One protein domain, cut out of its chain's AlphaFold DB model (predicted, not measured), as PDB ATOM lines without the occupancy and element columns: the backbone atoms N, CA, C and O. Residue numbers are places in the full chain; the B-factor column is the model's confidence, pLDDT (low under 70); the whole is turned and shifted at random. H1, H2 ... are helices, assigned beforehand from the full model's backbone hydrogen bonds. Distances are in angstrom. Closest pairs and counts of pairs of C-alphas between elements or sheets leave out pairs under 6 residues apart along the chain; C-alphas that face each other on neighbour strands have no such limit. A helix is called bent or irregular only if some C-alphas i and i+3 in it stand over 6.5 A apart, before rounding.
ATOM      1  N   ALA A   3      37.922 -33.695  -1.397       47.09
ATOM      2  CA  ALA A   3      37.091 -34.119  -2.537       47.09
ATOM      3  C   ALA A   3      36.024 -35.150  -2.116       47.09
ATOM      4  O   ALA A   3      34.912 -35.167  -2.643       47.09
ATOM      5  N   ASN A   4      36.340 -35.954  -1.097       64.31
ATOM      6  CA  ASN A   4      35.419 -36.921  -0.519       64.31
ATOM      7  C   ASN A   4      34.523 -36.304   0.564       64.31
ATOM      8  O   ASN A   4      33.642 -36.999   1.046       64.31
ATOM      9  N   LEU A   5      34.675 -35.025   0.938       65.75
ATOM     10  CA  LEU A   5      33.975 -34.444   2.094       65.75
ATOM     11  C   LEU A   5      32.453 -34.483   1.954       65.75
ATOM     12  O   LEU A   5      31.763 -34.900   2.877       65.75
ATOM     13  N   LYS A   6      31.924 -34.129   0.774       70.19
ATOM     14  CA  LYS A   6      30.479 -34.202   0.508       70.19
ATOM     15  C   LYS A   6      29.955 -35.640   0.605       70.19
ATOM     16  O   LYS A   6      28.837 -35.847   1.062       70.19
ATOM     17  N   HIS A   7      30.765 -36.625   0.213       78.31
ATOM     18  CA  HIS A   7      30.423 -38.040   0.352       78.31
ATOM     19  C   HIS A   7      30.561 -38.520   1.800       78.31
ATOM     20  O   HIS A   7      29.689 -39.234   2.267       78.31
ATOM     21  N   LEU A   8      31.592 -38.089   2.527       78.56
ATOM     22  CA  LEU A   8      31.861 -38.454   3.917       78.56
ATOM     23  C   LEU A   8      30.784 -37.890   4.853       78.56
ATOM     24  O   LEU A   8      30.091 -38.648   5.523       78.56
ATOM     25  N   CYS A   9      30.580 -36.569   4.837       78.81
ATOM     26  CA  CYS A   9      29.535 -35.902   5.607       78.81
ATOM     27  C   CYS A   9      28.146 -36.369   5.158       78.81
ATOM     28  O   CYS A   9      27.326 -36.707   6.002       78.81
ATOM     29  N   GLY A  10      27.890 -36.472   3.847       79.56
ATOM     30  CA  GLY A  10      26.610 -36.948   3.316       79.56
ATOM     31  C   GLY A  10      26.285 -38.406   3.665       79.56
ATOM     32  O   GLY A  10      25.117 -38.731   3.840       79.56
ATOM     33  N   PHE A  11      27.292 -39.269   3.818       82.06
ATOM     34  CA  PHE A  11      27.136 -40.654   4.271       82.06
ATOM     35  C   PHE A  11      26.927 -40.724   5.788       82.06
ATOM     36  O   PHE A  11      25.960 -41.325   6.240       82.06
ATOM     37  N   LEU A  12      27.771 -40.048   6.575       79.75
ATOM     38  CA  LEU A  12      27.662 -40.014   8.036       79.75
ATOM     39  C   LEU A  12      26.329 -39.404   8.494       79.75
ATOM     40  O   LEU A  12      25.569 -40.047   9.213       79.75
ATOM     41  N   LEU A  13      25.999 -38.202   8.017       82.19
ATOM     42  CA  LEU A  13      24.719 -37.546   8.292       82.19
ATOM     43  C   LEU A  13      23.554 -38.325   7.661       82.19
ATOM     44  O   LEU A  13      22.509 -38.471   8.284       82.19
ATOM     45  N   GLY A  14      23.741 -38.887   6.462       81.69
ATOM     46  CA  GLY A  14      22.744 -39.717   5.781       81.69
ATOM     47  C   GLY A  14      22.427 -41.046   6.475       81.69
ATOM     48  O   GLY A  14      21.376 -41.617   6.189       81.69
ATOM     49  N   VAL A  15      23.287 -41.513   7.390       79.75
ATOM     50  CA  VAL A  15      23.038 -42.644   8.301       79.75
ATOM     51  C   VAL A  15      22.484 -42.165   9.645       79.75
ATOM     52  O   VAL A  15      21.477 -42.703  10.091       79.75
ATOM     53  N   VAL A  16      23.073 -41.140  10.272       77.44
ATOM     54  CA  VAL A  16      22.640 -40.662  11.603       77.44
ATOM     55  C   VAL A  16      21.225 -40.067  11.566       77.44
ATOM     56  O   VAL A  16      20.362 -40.446  12.347       77.44
ATOM     57  N   ILE A  17      20.932 -39.204  10.591       77.00
ATOM     58  CA  ILE A  17      19.621 -38.542  10.446       77.00
ATOM     59  C   ILE A  17      18.552 -39.521   9.936       77.00
ATOM     60  O   ILE A  17      17.353 -39.281  10.090       77.00
ATOM     61  N   ARG A  18      18.978 -40.636   9.325       69.81
ATOM     62  CA  ARG A  18      18.136 -41.595   8.593       69.81
ATOM     63  C   ARG A  18      16.943 -42.083   9.407       69.81
ATOM     64  O   ARG A  18      15.872 -42.287   8.834       69.81
ATOM     65  N   ASP A  19      17.144 -42.281  10.700       66.62
ATOM     66  CA  ASP A  19      16.210 -43.012  11.551       66.62
ATOM     67  C   ASP A  19      15.607 -42.113  12.658       66.62
ATOM     68  O   ASP A  19      14.695 -42.543  13.358       66.62
ATOM     69  N   GLU A  20      16.061 -40.855  12.777       67.25
ATOM     70  CA  GLU A  20      15.653 -39.904  13.830       67.25
ATOM     71  C   GLU A  20      14.761 -38.748  13.325       67.25
ATOM     72  O   GLU A  20      13.936 -38.237  14.082       67.25
ATOM     73  N   TYR A  21      14.854 -38.356  12.044       67.44
ATOM     74  CA  TYR A  21      14.123 -37.199  11.502       67.44
ATOM     75  C   TYR A  21      13.160 -37.558  10.348       67.44
ATOM     76  O   TYR A  21      13.572 -38.208   9.385       67.44
ATOM     77  N   PRO A  22      11.895 -37.080  10.366       65.06
ATOM     78  CA  PRO A  22      10.874 -37.416   9.362       65.06
ATOM     79  C   PRO A  22      10.948 -36.584   8.066       65.06
ATOM     80  O   PRO A  22      10.075 -36.699   7.208       65.06
ATOM     81  N   TYR A  23      11.952 -35.717   7.922       66.12
ATOM     82  CA  TYR A  23      12.140 -34.880   6.735       66.12
ATOM     83  C   TYR A  23      12.664 -35.684   5.534       66.12
ATOM     84  O   TYR A  23      13.290 -36.737   5.681       66.12
ATOM     85  N   ASN A  24      12.481 -35.149   4.322       73.75
ATOM     86  CA  ASN A  24      13.106 -35.690   3.116       73.75
ATOM     87  C   ASN A  24      14.634 -35.736   3.276       73.75
ATOM     88  O   ASN A  24      15.311 -34.710   3.340       73.75
ATOM     89  N   LYS A  25      15.193 -36.949   3.295       72.25
ATOM     90  CA  LYS A  25      16.602 -37.217   3.644       72.25
ATOM     91  C   LYS A  25      17.628 -36.582   2.694       72.25
ATOM     92  O   LYS A  25      18.792 -36.458   3.054       72.25
ATOM     93  N   ARG A  26      17.211 -36.197   1.482       73.31
ATOM     94  CA  ARG A  26      18.038 -35.440   0.526       73.31
ATOM     95  C   ARG A  26      18.014 -33.951   0.852       73.31
ATOM     96  O   ARG A  26      19.072 -33.356   0.995       73.31
ATOM     97  N   ASP A  27      16.821 -33.410   1.048       81.81
ATOM     98  CA  ASP A  27      16.537 -31.994   1.274       81.81
ATOM     99  C   ASP A  27      17.233 -31.475   2.552       81.81
ATOM    100  O   ASP A  27      17.803 -30.387   2.563       81.81
ATOM    101  N   VAL A  28      17.308 -32.301   3.607       86.56
ATOM    102  CA  VAL A  28      18.076 -32.001   4.840       86.56
ATOM    103  C   VAL A  28      19.589 -31.887   4.588       86.56
ATOM    104  O   VAL A  28      20.281 -31.171   5.310       86.56
ATOM    105  N   LEU A  29      20.120 -32.567   3.569       86.44
ATOM    106  CA  LEU A  29      21.537 -32.528   3.184       86.44
ATOM    107  C   LEU A  29      21.825 -31.551   2.031       86.44
ATOM    108  O   LEU A  29      22.988 -31.395   1.652       86.44
ATOM    109  N   SER A  30      20.793 -30.911   1.468       87.56
ATOM    110  CA  SER A  30      20.935 -29.889   0.429       87.56
ATOM    111  C   SER A  30      20.637 -28.474   0.915       87.56
ATOM    112  O   SER A  30      21.269 -27.540   0.427       87.56
ATOM    113  N   SER A  31      19.693 -28.307   1.847       89.56
ATOM    114  CA  SER A  31      19.087 -26.994   2.061       89.56
ATOM    115  C   SER A  31      19.797 -26.089   3.061       89.56
ATOM    116  O   SER A  31      20.156 -26.523   4.158       89.56
ATOM    117  N   CYS A  32      19.895 -24.798   2.735       92.00
ATOM    118  CA  CYS A  32      20.294 -23.755   3.688       92.00
ATOM    119  C   CYS A  32      19.323 -23.616   4.873       92.00
ATOM    120  O   CYS A  32      19.746 -23.265   5.972       92.00
ATOM    121  N   TYR A  33      18.051 -23.988   4.688       91.12
ATOM    122  CA  TYR A  33      17.039 -24.045   5.748       91.12
ATOM    123  C   TYR A  33      17.103 -25.335   6.588       91.12
ATOM    124  O   TYR A  33      16.273 -25.542   7.477       91.12
ATOM    125  N   SER A  34      18.068 -26.223   6.327       90.94
ATOM    126  CA  SER A  34      18.262 -27.451   7.101       90.94
ATOM    127  C   SER A  34      18.633 -27.149   8.562       90.94
ATOM    128  O   SER A  34      19.502 -26.310   8.805       90.94
ATOM    129  N   PRO A  35      18.095 -27.884   9.558       90.38
ATOM    130  CA  PRO A  35      18.555 -27.790  10.947       90.38
ATOM    131  C   PRO A  35      20.076 -27.975  11.106       90.38
ATOM    132  O   PRO A  35      20.690 -27.361  11.979       90.38
ATOM    133  N   LEU A  36      20.700 -28.758  10.217       91.56
ATOM    134  CA  LEU A  36      22.150 -28.979  10.161       91.56
ATOM    135  C   LEU A  36      22.966 -27.711   9.902       91.56
ATOM    136  O   LEU A  36      24.123 -27.633  10.300       91.56
ATOM    137  N   ALA A  37      22.373 -26.714   9.246       93.12
ATOM    138  CA  ALA A  37      23.013 -25.428   9.019       93.12
ATOM    139  C   ALA A  37      23.228 -24.667  10.348       93.12
ATOM    140  O   ALA A  37      24.156 -23.867  10.466       93.12
ATOM    141  N   TYR A  38      22.435 -24.961  11.388       92.81
ATOM    142  CA  TYR A  38      22.407 -24.209  12.648       92.81
ATOM    143  C   TYR A  38      22.954 -24.975  13.866       92.81
ATOM    144  O   TYR A  38      23.561 -24.345  14.738       92.81
ATOM    145  N   LEU A  39      22.764 -26.300  13.915       93.69
ATOM    146  CA  LEU A  39      23.254 -27.205  14.971       93.69
ATOM    147  C   LEU A  39      24.774 -27.428  14.884       93.69
ATOM    148  O   LEU A  39      25.347 -27.334  13.805       93.69
ATOM    149  N   GLU A  40      25.449 -27.747  15.993       93.31
ATOM    150  CA  GLU A  40      26.888 -28.057  15.961       93.31
ATOM    151  C   GLU A  40      27.120 -29.484  15.437       93.31
ATOM    152  O   GLU A  40      26.883 -30.470  16.134       93.31
ATOM    153  N   LEU A  41      27.589 -29.613  14.189       92.88
ATOM    154  CA  LEU A  41      27.698 -30.919  13.520       92.88
ATOM    155  C   LEU A  41      28.628 -31.918  14.224       92.88
ATOM    156  O   LEU A  41      28.455 -33.119  14.037       92.88
ATOM    157  N   ARG A  42      29.576 -31.451  15.043       92.25
ATOM    158  CA  ARG A  42      30.463 -32.304  15.854       92.25
ATOM    159  C   ARG A  42      29.717 -33.140  16.900       92.25
ATOM    160  O   ARG A  42      30.118 -34.270  17.157       92.25
ATOM    161  N   ASP A  43      28.616 -32.622  17.447       91.06
ATOM    162  CA  ASP A  43      27.827 -33.319  18.470       91.06
ATOM    163  C   ASP A  43      26.990 -34.437  17.827       91.06
ATOM    164  O   ASP A  43      26.869 -35.537  18.369       91.06
ATOM    165  N   ILE A  44      26.464 -34.170  16.626       91.38
ATOM    166  CA  ILE A  44      25.677 -35.108  15.810       91.38
ATOM    167  C   ILE A  44      26.582 -36.199  15.216       91.38
ATOM    168  O   ILE A  44      26.276 -37.389  15.286       91.38
ATOM    169  N   VAL A  45      27.709 -35.794  14.626       91.81
ATOM    170  CA  VAL A  45      28.639 -36.647  13.871       91.81
ATOM    171  C   VAL A  45      29.833 -37.036  14.751       91.81
ATOM    172  O   VAL A  45      30.996 -36.905  14.372       91.81
ATOM    173  N   ASN A  46      29.531 -37.505  15.963       91.06
ATOM    174  CA  ASN A  46      30.529 -37.996  16.906       91.06
ATOM    175  C   ASN A  46      30.832 -39.492  16.677       91.06
ATOM    176  O   ASN A  46      29.998 -40.252  16.173       91.06
ATOM    177  N   MET A  47      32.024 -39.931  17.095       92.06
ATOM    178  CA  MET A  47      32.487 -41.314  16.921       92.06
ATOM    179  C   MET A  47      31.524 -42.354  17.515       92.06
ATOM    180  O   MET A  47      31.300 -43.384  16.886       92.06
ATOM    181  N   GLU A  48      30.980 -42.131  18.713       91.50
ATOM    182  CA  GLU A  48      30.164 -43.131  19.414       91.50
ATOM    183  C   GLU A  48      28.824 -43.351  18.702       91.50
ATOM    184  O   GLU A  48      28.479 -44.489  18.381       91.50
ATOM    185  N   THR A  49      28.115 -42.269  18.362       89.88
ATOM    186  CA  THR A  49      26.887 -42.316  17.554       89.88
ATOM    187  C   THR A  49      27.151 -42.979  16.203       89.88
ATOM    188  O   THR A  49      26.436 -43.909  15.826       89.88
ATOM    189  N   CYS A  50      28.204 -42.573  15.486       89.25
ATOM    190  CA  CYS A  50      28.509 -43.146  14.178       89.25
ATOM    191  C   CYS A  50      28.886 -44.636  14.263       89.25
ATOM    192  O   CYS A  50      28.329 -45.432  13.513       89.25
ATOM    193  N   MET A  51      29.749 -45.056  15.193       89.69
ATOM    194  CA  MET A  51      30.122 -46.473  15.360       89.69
ATOM    195  C   MET A  51      28.957 -47.353  15.838       89.69
ATOM    196  O   MET A  51      28.953 -48.554  15.568       89.69
ATOM    197  N   LYS A  52      27.965 -46.772  16.523       91.50
ATOM    198  CA  LYS A  52      26.736 -47.446  16.964       91.50
ATOM    199  C   LYS A  52      25.692 -47.593  15.850       91.50
ATOM    200  O   LYS A  52      24.936 -48.561  15.870       91.50
ATOM    201  N   MET A  53      25.622 -46.645  14.911       89.38
ATOM    202  CA  MET A  53      24.628 -46.638  13.825       89.38
ATOM    203  C   MET A  53      25.134 -47.244  12.509       89.38
ATOM    204  O   MET A  53      24.335 -47.795  11.754       89.38
ATOM    205  N   LEU A  54      26.437 -47.162  12.227       88.88
ATOM    206  CA  LEU A  54      27.054 -47.756  11.040       88.88
ATOM    207  C   LEU A  54      27.269 -49.259  11.238       88.88
ATOM    208  O   LEU A  54      27.999 -49.673  12.142       88.88
ATOM    209  N   THR A  55      26.730 -50.079  10.340       92.69
ATOM    210  CA  THR A  55      27.085 -51.502  10.243       92.69
ATOM    211  C   THR A  55      28.558 -51.689   9.869       92.69
ATOM    212  O   THR A  55      29.188 -50.812   9.278       92.69
ATOM    213  N   THR A  56      29.128 -52.869  10.129       91.56
ATOM    214  CA  THR A  56      30.529 -53.181   9.783       91.56
ATOM    215  C   THR A  56      30.839 -52.997   8.289       91.56
ATOM    216  O   THR A  56      31.968 -52.653   7.940       91.56
ATOM    217  N   GLN A  57      29.857 -53.182   7.397       92.62
ATOM    218  CA  GLN A  57      30.019 -52.879   5.971       92.62
ATOM    219  C   GLN A  57      30.075 -51.365   5.723       92.62
ATOM    220  O   GLN A  57      30.992 -50.899   5.047       92.62
ATOM    221  N   GLU A  58      29.148 -50.594   6.295       90.88
ATOM    222  CA  GLU A  58      29.135 -49.132   6.168       90.88
ATOM    223  C   GLU A  58      30.411 -48.504   6.766       90.88
ATOM    224  O   GLU A  58      30.979 -47.591   6.175       90.88
ATOM    225  N   GLN A  59      30.943 -49.051   7.866       90.00
ATOM    226  CA  GLN A  59      32.251 -48.675   8.423       90.00
ATOM    227  C   GLN A  59      33.404 -48.970   7.443       90.00
ATOM    228  O   GLN A  59      34.296 -48.141   7.265       90.00
ATOM    229  N   GLN A  60      33.391 -50.119   6.756       89.56
ATOM    230  CA  GLN A  60      34.384 -50.427   5.717       89.56
ATOM    231  C   GLN A  60      34.238 -49.553   4.466       89.56
ATOM    232  O   GLN A  60      35.225 -49.311   3.777       89.56
ATOM    233  N   GLU A  61      33.034 -49.092   4.128       89.94
ATOM    234  CA  GLU A  61      32.810 -48.148   3.027       89.94
ATOM    235  C   GLU A  61      33.252 -46.730   3.400       89.94
ATOM    236  O   GLU A  61      33.973 -46.104   2.623       89.94
ATOM    237  N   LEU A  62      32.977 -46.288   4.629       88.44
ATOM    238  CA  LEU A  62      33.521 -45.059   5.206       88.44
ATOM    239  C   LEU A  62      35.059 -45.043   5.145       88.44
ATOM    240  O   LEU A  62      35.640 -44.088   4.635       88.44
ATOM    241  N   MET A  63      35.722 -46.134   5.546       87.19
ATOM    242  CA  MET A  63      37.185 -46.278   5.457       87.19
ATOM    243  C   MET A  63      37.736 -46.223   4.017       87.19
ATOM    244  O   MET A  63      38.900 -45.873   3.833       87.19
ATOM    245  N   LYS A  64      36.933 -46.520   2.981       88.62
ATOM    246  CA  LYS A  64      37.324 -46.346   1.562       88.62
ATOM    247  C   LYS A  64      37.183 -44.893   1.087       88.62
ATOM    248  O   LYS A  64      37.830 -44.516   0.111       88.62
ATOM    249  N   LEU A  65      36.343 -44.090   1.750       86.25
ATOM    250  CA  LEU A  65      36.175 -42.654   1.487       86.25
ATOM    251  C   LEU A  65      37.242 -41.795   2.183       86.25
ATOM    252  O   LEU A  65      37.417 -40.629   1.822       86.25
ATOM    253  N   LEU A  66      37.982 -42.342   3.147       84.81
ATOM    254  CA  LEU A  66      39.098 -41.643   3.777       84.81
ATOM    255  C   LEU A  66      40.323 -41.556   2.847       84.81
ATOM    256  O   LEU A  66      40.585 -42.470   2.059       84.81
ATOM    257  N   PRO A  67      41.120 -40.474   2.928       83.12
ATOM    258  CA  PRO A  67      42.461 -40.457   2.361       83.12
ATOM    259  C   PRO A  67      43.314 -41.606   2.896       83.12
ATOM    260  O   PRO A  67      43.237 -41.993   4.060       83.12
ATOM    261  N   ARG A  68      44.202 -42.120   2.040       78.56
ATOM    262  CA  ARG A  68      45.082 -43.238   2.401       78.56
ATOM    263  C   ARG A  68      45.999 -42.934   3.577       78.56
ATOM    264  O   ARG A  68      46.471 -43.874   4.193       78.56
ATOM    265  N   ASP A  69      46.294 -41.673   3.855       75.06
ATOM    266  CA  ASP A  69      47.260 -41.297   4.886       75.06
ATOM    267  C   ASP A  69      46.639 -41.356   6.290       75.06
ATOM    268  O   ASP A  69      47.273 -41.887   7.200       75.06
ATOM    269  N   ASP A  70      45.353 -41.011   6.415       70.19
ATOM    270  CA  ASP A  70      44.545 -41.250   7.621       70.19
ATOM    271  C   ASP A  70      44.351 -42.763   7.880       70.19
ATOM    272  O   ASP A  70      44.337 -43.215   9.021       70.19
ATOM    273  N   VAL A  71      44.277 -43.569   6.808       71.75
ATOM    274  CA  VAL A  71      44.112 -45.041   6.848       71.75
ATOM    275  C   VAL A  71      45.441 -45.808   7.026       71.75
ATOM    276  O   VAL A  71      45.431 -46.997   7.341       71.75
ATOM    277  N   LYS A  72      46.599 -45.167   6.803       66.06
ATOM    278  CA  LYS A  72      47.941 -45.784   6.934       66.06
ATOM    279  C   LYS A  72      48.473 -45.771   8.360       66.06
ATOM    280  O   LYS A  72      49.279 -46.636   8.708       66.06
ATOM    281  N   GLY A  73      48.082 -44.783   9.165       64.44
ATOM    282  CA  GLY A  73      48.269 -44.884  10.606       64.44
ATOM    283  C   GLY A  73      47.534 -46.121  11.127       64.44
ATOM    284  O   GLY A  73      46.595 -46.604  10.500       64.44
ATOM    285  N   LYS A  74      47.879 -46.608  12.322       50.34
ATOM    286  CA  LYS A  74      47.021 -47.579  13.034       50.34
ATOM    287  C   LYS A  74      45.755 -46.914  13.607       50.34
ATOM    288  O   LYS A  74      45.212 -47.386  14.602       50.34
ATOM    289  N   GLY A  75      45.327 -45.816  12.986       55.66
ATOM    290  CA  GLY A  75      44.181 -45.035  13.384       55.66
ATOM    291  C   GLY A  75      42.922 -45.854  13.190       55.66
ATOM    292  O   GLY A  75      42.561 -46.241  12.076       55.66
ATOM    293  N   SER A  76      42.248 -46.106  14.304       79.44
ATOM    294  CA  SER A  76      40.826 -46.419  14.275       79.44
ATOM    295  C   SER A  76      40.076 -45.260  13.605       79.44
ATOM    296  O   SER A  76      40.582 -44.138  13.537       79.44
ATOM    297  N   LEU A  77      38.821 -45.488  13.205       86.56
ATOM    298  CA  LEU A  77      37.897 -44.399  12.863       86.56
ATOM    299  C   LEU A  77      37.913 -43.285  13.932       86.56
ATOM    300  O   LEU A  77      37.796 -42.112  13.587       86.56
ATOM    301  N   ALA A  78      38.150 -43.651  15.199       88.94
ATOM    302  CA  ALA A  78      38.387 -42.744  16.322       88.94
ATOM    303  C   ALA A  78      39.378 -41.604  16.027       88.94
ATOM    304  O   ALA A  78      39.066 -40.445  16.283       88.94
ATOM    305  N   ASP A  79      40.556 -41.908  15.484       87.38
ATOM    306  CA  ASP A  79      41.630 -40.925  15.288       87.38
ATOM    307  C   ASP A  79      41.249 -39.911  14.199       87.38
ATOM    308  O   ASP A  79      41.612 -38.740  14.272       87.38
ATOM    309  N   MET A  80      40.449 -40.351  13.222       89.00
ATOM    310  CA  MET A  80      39.896 -39.507  12.164       89.00
ATOM    311  C   MET A  80      38.767 -38.607  12.690       89.00
ATOM    312  O   MET A  80      38.819 -37.402  12.447       89.00
ATOM    313  N   PHE A  81      37.828 -39.135  13.489       90.81
ATOM    314  CA  PHE A  81      36.799 -38.326  14.171       90.81
ATOM    315  C   PHE A  81      37.406 -37.284  15.129       90.81
ATOM    316  O   PHE A  81      36.894 -36.173  15.223       90.81
ATOM    317  N   ASN A  82      38.511 -37.619  15.802       89.69
ATOM    318  CA  ASN A  82      39.250 -36.713  16.690       89.69
ATOM    319  C   ASN A  82      40.250 -35.797  15.951       89.69
ATOM    320  O   ASN A  82      40.970 -35.029  16.593       89.69
ATOM    321  N   SER A  83      40.346 -35.872  14.619       89.56
ATOM    322  CA  SER A  83      41.300 -35.058  13.863       89.56
ATOM    323  C   SER A  83      40.791 -33.626  13.670       89.56
ATOM    324  O   SER A  83      39.659 -33.392  13.244       89.56
ATOM    325  N   CYS A  84      41.665 -32.640  13.887       89.56
ATOM    326  CA  CYS A  84      41.362 -31.229  13.620       89.56
ATOM    327  C   CYS A  84      40.965 -30.969  12.153       89.56
ATOM    328  O   CYS A  84      40.196 -30.056  11.867       89.56
ATOM    329  N   GLN A  85      41.448 -31.801  11.225       87.81
ATOM    330  CA  GLN A  85      41.087 -31.747   9.809       87.81
ATOM    331  C   GLN A  85      39.632 -32.190   9.566       87.81
ATOM    332  O   GLN A  85      38.970 -31.635   8.690       87.81
ATOM    333  N   PHE A  86      39.116 -33.144  10.351       89.69
ATOM    334  CA  PHE A  86      37.712 -33.557  10.320       89.69
ATOM    335  C   PHE A  86      36.790 -32.531  11.002       89.69
ATOM    336  O   PHE A  86      35.734 -32.216  10.458       89.69
ATOM    337  N   GLU A  87      37.198 -31.929  12.126       91.75
ATOM    338  CA  GLU A  87      36.420 -30.846  12.755       91.75
ATOM    339  C   GLU A  87      36.325 -29.614  11.833       91.75
ATOM    340  O   GLU A  87      35.224 -29.134  11.550       91.75
ATOM    341  N   ALA A  88      37.451 -29.165  11.263       90.00
ATOM    342  CA  ALA A  88      37.468 -28.092  10.266       90.00
ATOM    343  C   ALA A  88      36.612 -28.442   9.035       90.00
ATOM    344  O   ALA A  88      35.888 -27.594   8.511       90.00
ATOM    345  N   ALA A  89      36.632 -29.703   8.595       89.94
ATOM    346  CA  ALA A  89      35.774 -30.195   7.525       89.94
ATOM    347  C   ALA A  89      34.271 -30.115   7.848       89.94
ATOM    348  O   ALA A  89      33.502 -29.701   6.978       89.94
ATOM    349  N   LEU A  90      33.842 -30.470   9.063       93.12
ATOM    350  CA  LEU A  90      32.443 -30.333   9.481       93.12
ATOM    351  C   LEU A  90      32.005 -28.862   9.493       93.12
ATOM    352  O   LEU A  90      30.952 -28.540   8.941       93.12
ATOM    353  N   VAL A  91      32.832 -27.958  10.029       93.00
ATOM    354  CA  VAL A  91      32.571 -26.505  10.019       93.00
ATOM    355  C   VAL A  91      32.481 -25.968   8.582       93.00
ATOM    356  O   VAL A  91      31.551 -25.235   8.242       93.00
ATOM    357  N   ASN A  92      33.395 -26.389   7.705       91.25
ATOM    358  CA  ASN A  92      33.390 -26.031   6.285       91.25
ATOM    359  C   ASN A  92      32.133 -26.558   5.562       91.25
ATOM    360  O   ASN A  92      31.533 -25.834   4.769       91.25
ATOM    361  N   PHE A  93      31.687 -27.784   5.855       91.44
ATOM    362  CA  PHE A  93      30.443 -28.344   5.316       91.44
ATOM    363  C   PHE A  93      29.195 -27.603   5.828       91.44
ATOM    364  O   PHE A  93      28.281 -27.338   5.046       91.44
ATOM    365  N   GLN A  94      29.174 -27.195   7.100       93.56
ATOM    366  CA  GLN A  94      28.091 -26.395   7.681       93.56
ATOM    367  C   GLN A  94      27.991 -24.995   7.051       93.56
ATOM    368  O   GLN A  94      26.890 -24.540   6.741       93.56
ATOM    369  N   HIS A  95      29.122 -24.335   6.780       92.00
ATOM    370  CA  HIS A  95      29.138 -23.082   6.017       92.00
ATOM    371  C   HIS A  95      28.658 -23.265   4.569       92.00
ATOM    372  O   HIS A  95      27.911 -22.429   4.065       92.00
ATOM    373  N   LEU A  96      29.031 -24.370   3.910       90.31
ATOM    374  CA  LEU A  96      28.535 -24.701   2.569       90.31
ATOM    375  C   LEU A  96      27.016 -24.975   2.556       90.31
ATOM    376  O   LEU A  96      26.360 -24.633   1.577       90.31
ATOM    377  N   LEU A  97      26.442 -25.534   3.629       90.94
ATOM    378  CA  LEU A  97      24.985 -25.623   3.799       90.94
ATOM    379  C   LEU A  97      24.350 -24.234   3.962       90.94
ATOM    380  O   LEU A  97      23.453 -23.897   3.198       90.94
ATOM    381  N   LEU A  98      24.832 -23.416   4.908       92.00
ATOM    382  CA  LEU A  98      24.278 -22.085   5.216       92.00
ATOM    383  C   LEU A  98      24.204 -21.146   3.999       92.00
ATOM    384  O   LEU A  98      23.222 -20.427   3.845       92.00
ATOM    385  N   GLU A  99      25.216 -21.162   3.127       89.62
ATOM    386  CA  GLU A  99      25.259 -20.356   1.893       89.62
ATOM    387  C   GLU A  99      24.424 -20.961   0.734       89.62
ATOM    388  O   GLU A  99      24.493 -20.477  -0.394       89.62
ATOM    389  N   GLY A 100      23.664 -22.041   0.967       89.06
ATOM    390  CA  GLY A 100      22.833 -22.702  -0.051       89.06
ATOM    391  C   GLY A 100      23.629 -23.485  -1.099       89.06
ATOM    392  O   GLY A 100      23.134 -23.758  -2.191       89.06
ATOM    393  N   MET A 101      24.874 -23.883  -0.806       85.56
ATOM    394  CA  MET A 101      25.801 -24.432  -1.812       85.56
ATOM    395  C   MET A 101      25.465 -25.858  -2.269       85.56
ATOM    396  O   MET A 101      26.195 -26.451  -3.070       85.56
ATOM    397  N   PHE A 102      24.352 -26.405  -1.788       85.19
ATOM    398  CA  PHE A 102      23.812 -27.687  -2.211       85.19
ATOM    399  C   PHE A 102      22.344 -27.607  -2.680       85.19
ATOM    400  O   PHE A 102      21.858 -28.611  -3.203       85.19
ATOM    401  N   ASP A 103      21.676 -26.447  -2.590       85.19
ATOM    402  CA  ASP A 103      20.297 -26.252  -3.057       85.19
ATOM    403  C   ASP A 103      20.231 -26.194  -4.592       85.19
ATOM    404  O   ASP A 103      20.612 -25.221  -5.249       85.19
ATOM    405  N   SER A 104      19.709 -27.268  -5.190       72.12
ATOM    406  CA  SER A 104      19.576 -27.419  -6.645       72.12
ATOM    407  C   SER A 104      18.510 -26.514  -7.280       72.12
ATOM    408  O   SER A 104      18.408 -26.472  -8.502       72.12
ATOM    409  N   SER A 105      17.712 -25.815  -6.472       68.50
ATOM    410  CA  SER A 105      16.741 -24.798  -6.895       68.50
ATOM    411  C   SER A 105      17.406 -23.461  -7.237       68.50
ATOM    412  O   SER A 105      17.037 -22.832  -8.227       68.50
ATOM    413  N   GLU A 106      18.393 -23.030  -6.447       56.38
ATOM    414  CA  GLU A 106      19.083 -21.745  -6.636       56.38
ATOM    415  C   GLU A 106      20.322 -21.873  -7.536       56.38
ATOM    416  O   GLU A 106      20.695 -20.929  -8.241       56.38
ATOM    417  N   MET A 107      20.923 -23.067  -7.605       56.62
ATOM    418  CA  MET A 107      21.945 -23.386  -8.603       56.62
ATOM    419  C   MET A 107      21.354 -23.618  -9.996       56.62
ATOM    420  O   MET A 107      21.334 -24.735 -10.516       56.62
ATOM    421  N   GLY A 108      20.984 -22.521 -10.660       55.41
ATOM    422  CA  GLY A 108      20.862 -22.498 -12.119       55.41
ATOM    423  C   GLY A 108      22.150 -23.006 -12.809       55.41
ATOM    424  O   GLY A 108      23.211 -23.034 -12.181       55.41
ATOM    425  N   PRO A 109      22.101 -23.377 -14.107       48.69
ATOM    426  CA  PRO A 109      23.052 -24.284 -14.788       48.69
ATOM    427  C   PRO A 109      24.489 -23.755 -15.036       48.69
ATOM    428  O   PRO A 109      25.174 -24.142 -15.983       48.69
ATOM    429  N   SER A 110      24.995 -22.867 -14.183       57.81
ATOM    430  CA  SER A 110      26.345 -22.314 -14.229       57.81
ATOM    431  C   SER A 110      27.396 -23.340 -13.785       57.81
ATOM    432  O   SER A 110      27.870 -23.336 -12.650       57.81
ATOM    433  N   ALA A 111      27.849 -24.188 -14.712       57.97
ATOM    434  CA  ALA A 111      28.920 -25.162 -14.464       57.97
ATOM    435  C   ALA A 111      30.218 -24.541 -13.891       57.97
ATOM    436  O   ALA A 111      30.961 -25.211 -13.180       57.97
ATOM    437  N   ARG A 112      30.470 -23.243 -14.129       61.12
ATOM    438  CA  ARG A 112      31.588 -22.483 -13.527       61.12
ATOM    439  C   ARG A 112      31.488 -22.378 -12.005       61.12
ATOM    440  O   ARG A 112      32.503 -22.376 -11.318       61.12
ATOM    441  N   VAL A 113      30.265 -22.250 -11.500       65.75
ATOM    442  CA  VAL A 113      29.953 -22.100 -10.078       65.75
ATOM    443  C   VAL A 113      30.170 -23.455  -9.388       65.75
ATOM    444  O   VAL A 113      30.929 -23.530  -8.427       65.75
ATOM    445  N   PHE A 114      29.720 -24.557 -10.004       64.81
ATOM    446  CA  PHE A 114      30.066 -25.923  -9.580       64.81
ATOM    447  C   PHE A 114      31.576 -26.244  -9.637       64.81
ATOM    448  O   PHE A 114      32.127 -26.788  -8.679       64.81
ATOM    449  N   GLN A 115      32.282 -25.865 -10.712       64.50
ATOM    450  CA  GLN A 115      33.744 -26.020 -10.809       64.50
ATOM    451  C   GLN A 115      34.490 -25.249  -9.712       64.50
ATOM    452  O   GLN A 115      35.523 -25.714  -9.224       64.50
ATOM    453  N   HIS A 116      33.971 -24.091  -9.293       67.81
ATOM    454  CA  HIS A 116      34.515 -23.369  -8.150       67.81
ATOM    455  C   HIS A 116      34.397 -24.225  -6.878       67.81
ATOM    456  O   HIS A 116      35.404 -24.424  -6.204       67.81
ATOM    457  N   TYR A 117      33.241 -24.844  -6.606       66.44
ATOM    458  CA  TYR A 117      33.071 -25.724  -5.439       66.44
ATOM    459  C   TYR A 117      33.937 -26.980  -5.472       66.44
ATOM    460  O   TYR A 117      34.447 -27.363  -4.427       66.44
ATOM    461  N   GLN A 118      34.198 -27.581  -6.636       64.31
ATOM    462  CA  GLN A 118      35.168 -28.684  -6.725       64.31
ATOM    463  C   GLN A 118      36.589 -28.244  -6.336       64.31
ATOM    464  O   GLN A 118      37.321 -29.011  -5.714       64.31
ATOM    465  N   LYS A 119      36.974 -26.997  -6.642       66.62
ATOM    466  CA  LYS A 119      38.253 -26.421  -6.199       66.62
ATOM    467  C   LYS A 119      38.263 -26.108  -4.696       66.62
ATOM    468  O   LYS A 119      39.313 -26.166  -4.069       66.62
ATOM    469  N   LEU A 120      37.113 -25.807  -4.105       63.72
ATOM    470  CA  LEU A 120      36.979 -25.467  -2.683       63.72
ATOM    471  C   LEU A 120      36.923 -26.721  -1.813       63.72
ATOM    472  O   LEU A 120      37.682 -26.842  -0.862       63.72
ATOM    473  N   LEU A 121      36.216 -27.748  -2.279       61.16
ATOM    474  CA  LEU A 121      36.373 -29.143  -1.868       61.16
ATOM    475  C   LEU A 121      37.735 -29.748  -2.302       61.16
ATOM    476  O   LEU A 121      37.875 -30.963  -2.375       61.16
ATOM    477  N   SER A 122      38.763 -28.930  -2.554       62.78
ATOM    478  CA  SER A 122      40.174 -29.353  -2.576       62.78
ATOM    479  C   SER A 122      41.038 -28.632  -1.529       62.78
ATOM    480  O   SER A 122      42.146 -29.071  -1.233       62.78
ATOM    481  N   VAL A 123      40.515 -27.572  -0.902       67.19
ATOM    482  CA  VAL A 123      41.179 -26.787   0.144       67.19
ATOM    483  C   VAL A 123      40.757 -27.344   1.500       67.19
ATOM    484  O   VAL A 123      39.569 -27.436   1.780       67.19
ATOM    485  N   VAL A 124      41.722 -27.753   2.329       55.84
ATOM    486  CA  VAL A 124      41.455 -28.340   3.661       55.84
ATOM    487  C   VAL A 124      40.817 -27.321   4.612       55.84
ATOM    488  O   VAL A 124      39.992 -27.687   5.443       55.84
ATOM    489  N   ASP A 125      41.172 -26.047   4.450       63.88
ATOM    490  CA  ASP A 125      40.944 -24.994   5.432       63.88
ATOM    491  C   ASP A 125      40.368 -23.737   4.743       63.88
ATOM    492  O   ASP A 125      41.092 -22.844   4.295       63.88
ATOM    493  N   LEU A 126      39.043 -23.709   4.532       60.28
ATOM    494  CA  LEU A 126      38.398 -22.662   3.722       60.28
ATOM    495  C   LEU A 126      38.507 -21.268   4.354       60.28
ATOM    496  O   LEU A 126      38.629 -20.276   3.632       60.28
ATOM    497  N   THR A 127      38.490 -21.192   5.683       56.78
ATOM    498  CA  THR A 127      38.565 -19.950   6.464       56.78
ATOM    499  C   THR A 127      39.898 -19.225   6.260       56.78
ATOM    500  O   THR A 127      39.889 -18.041   5.919       56.78
ATOM    501  N   SER A 128      41.035 -19.920   6.373       61.41
ATOM    502  CA  SER A 128      42.366 -19.331   6.146       61.41
ATOM    503  C   SER A 128      42.647 -19.019   4.673       61.41
ATOM    504  O   SER A 128      43.406 -18.100   4.369       61.41
ATOM    505  N   SER A 129      41.985 -19.712   3.739       63.41
ATOM    506  CA  SER A 129      42.138 -19.481   2.293       63.41
ATOM    507  C   SER A 129      41.532 -18.167   1.766       63.41
ATOM    508  O   SER A 129      41.616 -17.891   0.567       63.41
ATOM    509  N   GLY A 130      40.875 -17.372   2.623       61.03
ATOM    510  CA  GLY A 130      40.159 -16.148   2.232       61.03
ATOM    511  C   GLY A 130      38.870 -16.402   1.438       61.03
ATOM    512  O   GLY A 130      38.239 -15.464   0.950       61.03
ATOM    513  N   TRP A 131      38.442 -17.662   1.297       62.88
ATOM    514  CA  TRP A 131      37.326 -18.033   0.427       62.88
ATOM    515  C   TRP A 131      36.001 -17.351   0.785       62.88
ATOM    516  O   TRP A 131      35.282 -16.939  -0.125       62.88
ATOM    517  N   MET A 132      35.695 -17.172   2.075       56.81
ATOM    518  CA  MET A 132      34.468 -16.499   2.534       56.81
ATOM    519  C   MET A 132      34.302 -15.101   1.914       56.81
ATOM    520  O   MET A 132      33.190 -14.682   1.586       56.81
ATOM    521  N   GLU A 133      35.409 -14.392   1.679       71.12
ATOM    522  CA  GLU A 133      35.408 -13.093   1.007       71.12
ATOM    523  C   GLU A 133      35.132 -13.237  -0.502       71.12
ATOM    524  O   GLU A 133      34.396 -12.438  -1.084       71.12
ATOM    525  N   GLY A 134      35.625 -14.313  -1.122       65.69
ATOM    526  CA  GLY A 134      35.292 -14.723  -2.488       65.69
ATOM    527  C   GLY A 134      33.814 -15.088  -2.686       65.69
ATOM    528  O   GLY A 134      33.210 -14.615  -3.651       65.69
ATOM    529  N   VAL A 135      33.197 -15.847  -1.767       59.81
ATOM    530  CA  VAL A 135      31.736 -16.108  -1.768       59.81
ATOM    531  C   VAL A 135      30.979 -14.805  -1.635       59.81
ATOM    532  O   VAL A 135      30.147 -14.481  -2.477       59.81
ATOM    533  N   THR A 136      31.335 -14.006  -0.629       65.62
ATOM    534  CA  THR A 136      30.725 -12.702  -0.371       65.62
ATOM    535  C   THR A 136      30.760 -11.822  -1.626       65.62
ATOM    536  O   THR A 136      29.767 -11.172  -1.956       65.62
ATOM    537  N   GLN A 137      31.867 -11.820  -2.375       69.44
ATOM    538  CA  GLN A 137      31.973 -11.123  -3.658       69.44
ATOM    539  C   GLN A 137      31.129 -11.766  -4.771       69.44
ATOM    540  O   GLN A 137      30.498 -11.035  -5.534       69.44
ATOM    541  N   LEU A 138      31.078 -13.098  -4.879       61.56
ATOM    542  CA  LEU A 138      30.260 -13.812  -5.868       61.56
ATOM    543  C   LEU A 138      28.757 -13.596  -5.637       61.56
ATOM    544  O   LEU A 138      28.066 -13.211  -6.578       61.56
ATOM    545  N   CYS A 139      28.271 -13.727  -4.403       60.16
ATOM    546  CA  CYS A 139      26.874 -13.501  -4.022       60.16
ATOM    547  C   CYS A 139      26.463 -12.023  -4.188       60.16
ATOM    548  O   CYS A 139      25.395 -11.717  -4.720       60.16
ATOM    549  N   LYS A 140      27.359 -11.067  -3.887       70.69
ATOM    550  CA  LYS A 140      27.168  -9.644  -4.250       70.69
ATOM    551  C   LYS A 140      27.110  -9.412  -5.773       70.69
ATOM    552  O   LYS A 140      26.560  -8.404  -6.215       70.69
ATOM    553  N   LYS A 141      27.658 -10.321  -6.590       65.56
ATOM    554  CA  LYS A 141      27.783 -10.222  -8.061       65.56
ATOM    555  C   LYS A 141      26.793 -11.113  -8.837       65.56
ATOM    556  O   LYS A 141      26.711 -10.988 -10.064       65.56
ATOM    557  N   SER A 142      26.041 -11.974  -8.146       61.22
ATOM    558  CA  SER A 142      24.828 -12.635  -8.646       61.22
ATOM    559  C   SER A 142      23.603 -11.743  -8.432       61.22
ATOM    560  O   SER A 142      22.920 -11.450  -9.409       61.22
ATOM    561  N   ARG A 143      23.402 -11.182  -7.224       66.00
ATOM    562  CA  ARG A 143      22.310 -10.222  -6.933       66.00
ATOM    563  C   ARG A 143      22.286  -9.051  -7.932       66.00
ATOM    564  O   ARG A 143      21.258  -8.774  -8.539       66.00
TER     565      ARG A 143
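Overview. This is residues 3 to 143 of the 633 residues of the protein "DEUBAD domain-containing protein" of Chara braunii (UniProt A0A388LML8). Two longer helices, H1 and H8, cross at the core, with H5 alongside H1 and the short H4, H6 and H7 gathered with H5 toward one end. Toward the other end H9 and H10 make a loosely joined second part, each touching no helix, with H10 farthest from the middle. The printed part has 141 residues, with ten named helices, H1 to H10 in chain order, and no named strand; its class is all helix. It is compact, with a radius of gyration of the C-alphas of 15.6 A and spans of 46 by 36 by 24 A.

Along the chain. Find C-alpha 3 at (37.091, -34.119, -2.537); from there H1, residues 3 to 19, runs 26.7 A. It is irregular: C-alphas 3 and 6 are 7.3 A apart. Next come H2, residues 27 to 30, H3, residues 41 to 44, H4, residues 47 to 53, and H5, residues 56 to 65, which is 14.5 A long. Then read H6, residues 68 to 72, and H7, residues 77 to 81. Find C-alpha 84 at (41.362, -31.229, 13.620), where H8, residues 84 to 98, begins its 21.1 A. H9, residues 111 to 120, measures 14.3 A; H10, residues 131 to 143, runs 18.5 A and ends at C-alpha 143, (22.310, -10.222, -6.933).

Arrangement. Begin with H1, the hub, which touches four helices. Its residues 4 to 11 touch H5 at a shallow tilt of 25 degrees, opposite ways; the closest C-alphas, of Asn 4 and Leu 65, are 6.1 A apart. Its residues 5 to 9 touch residues 89 to 93 of H8, about perpendicular at 75 degrees, closest at the C-alphas of Leu 5 and Ala 89, 7.1 A. Its residues 12 to 16 touch H4 at a steep tilt of 57 degrees, the same way, with the C-alphas of Val 16 and Met 53 closest at 6.7 A. H1 and H2 only just touch, with 3 pairs of C-alphas within 8 A; Gly 10 and Leu 29 are closest, 6.7 A. H3 touches H8, the C-alphas of Leu 41 and Leu 90 being closest at 6.3 A. H4 and H7 only just touch, with 3 pairs within 8 A, Met 47 and Phe 81 closest at 5.9 A. H6 is close to H7 but not clearly touching: the closest C-alphas, of Asp 70 and Met 80, are 6.7 A apart. H9 is close to H1 but not clearly touching, with the C-alphas of Ala 3 and Gln 118 closest at 7.1 A; H8 and H10 are apart. Every O i to N i+4 pair is within hydrogen-bond range in H4 to H10, and 10 of 13 are in H1; H2 and H3 are too short for such a pair.

Size, cuts and confidence. The two C-alphas farthest apart, of Lys 74 and Arg 143, are 49.0 A apart. The printed part has no cut. Look at residues 99 to 110 for the long link, from H8 to H9; residues 106 to 112, of which 111 and 112 belong to H9, stand free. The mean pLDDT of the printed part is 77.8; 50 residues are under 70, among them residues 18 to 23 and 105 to 132.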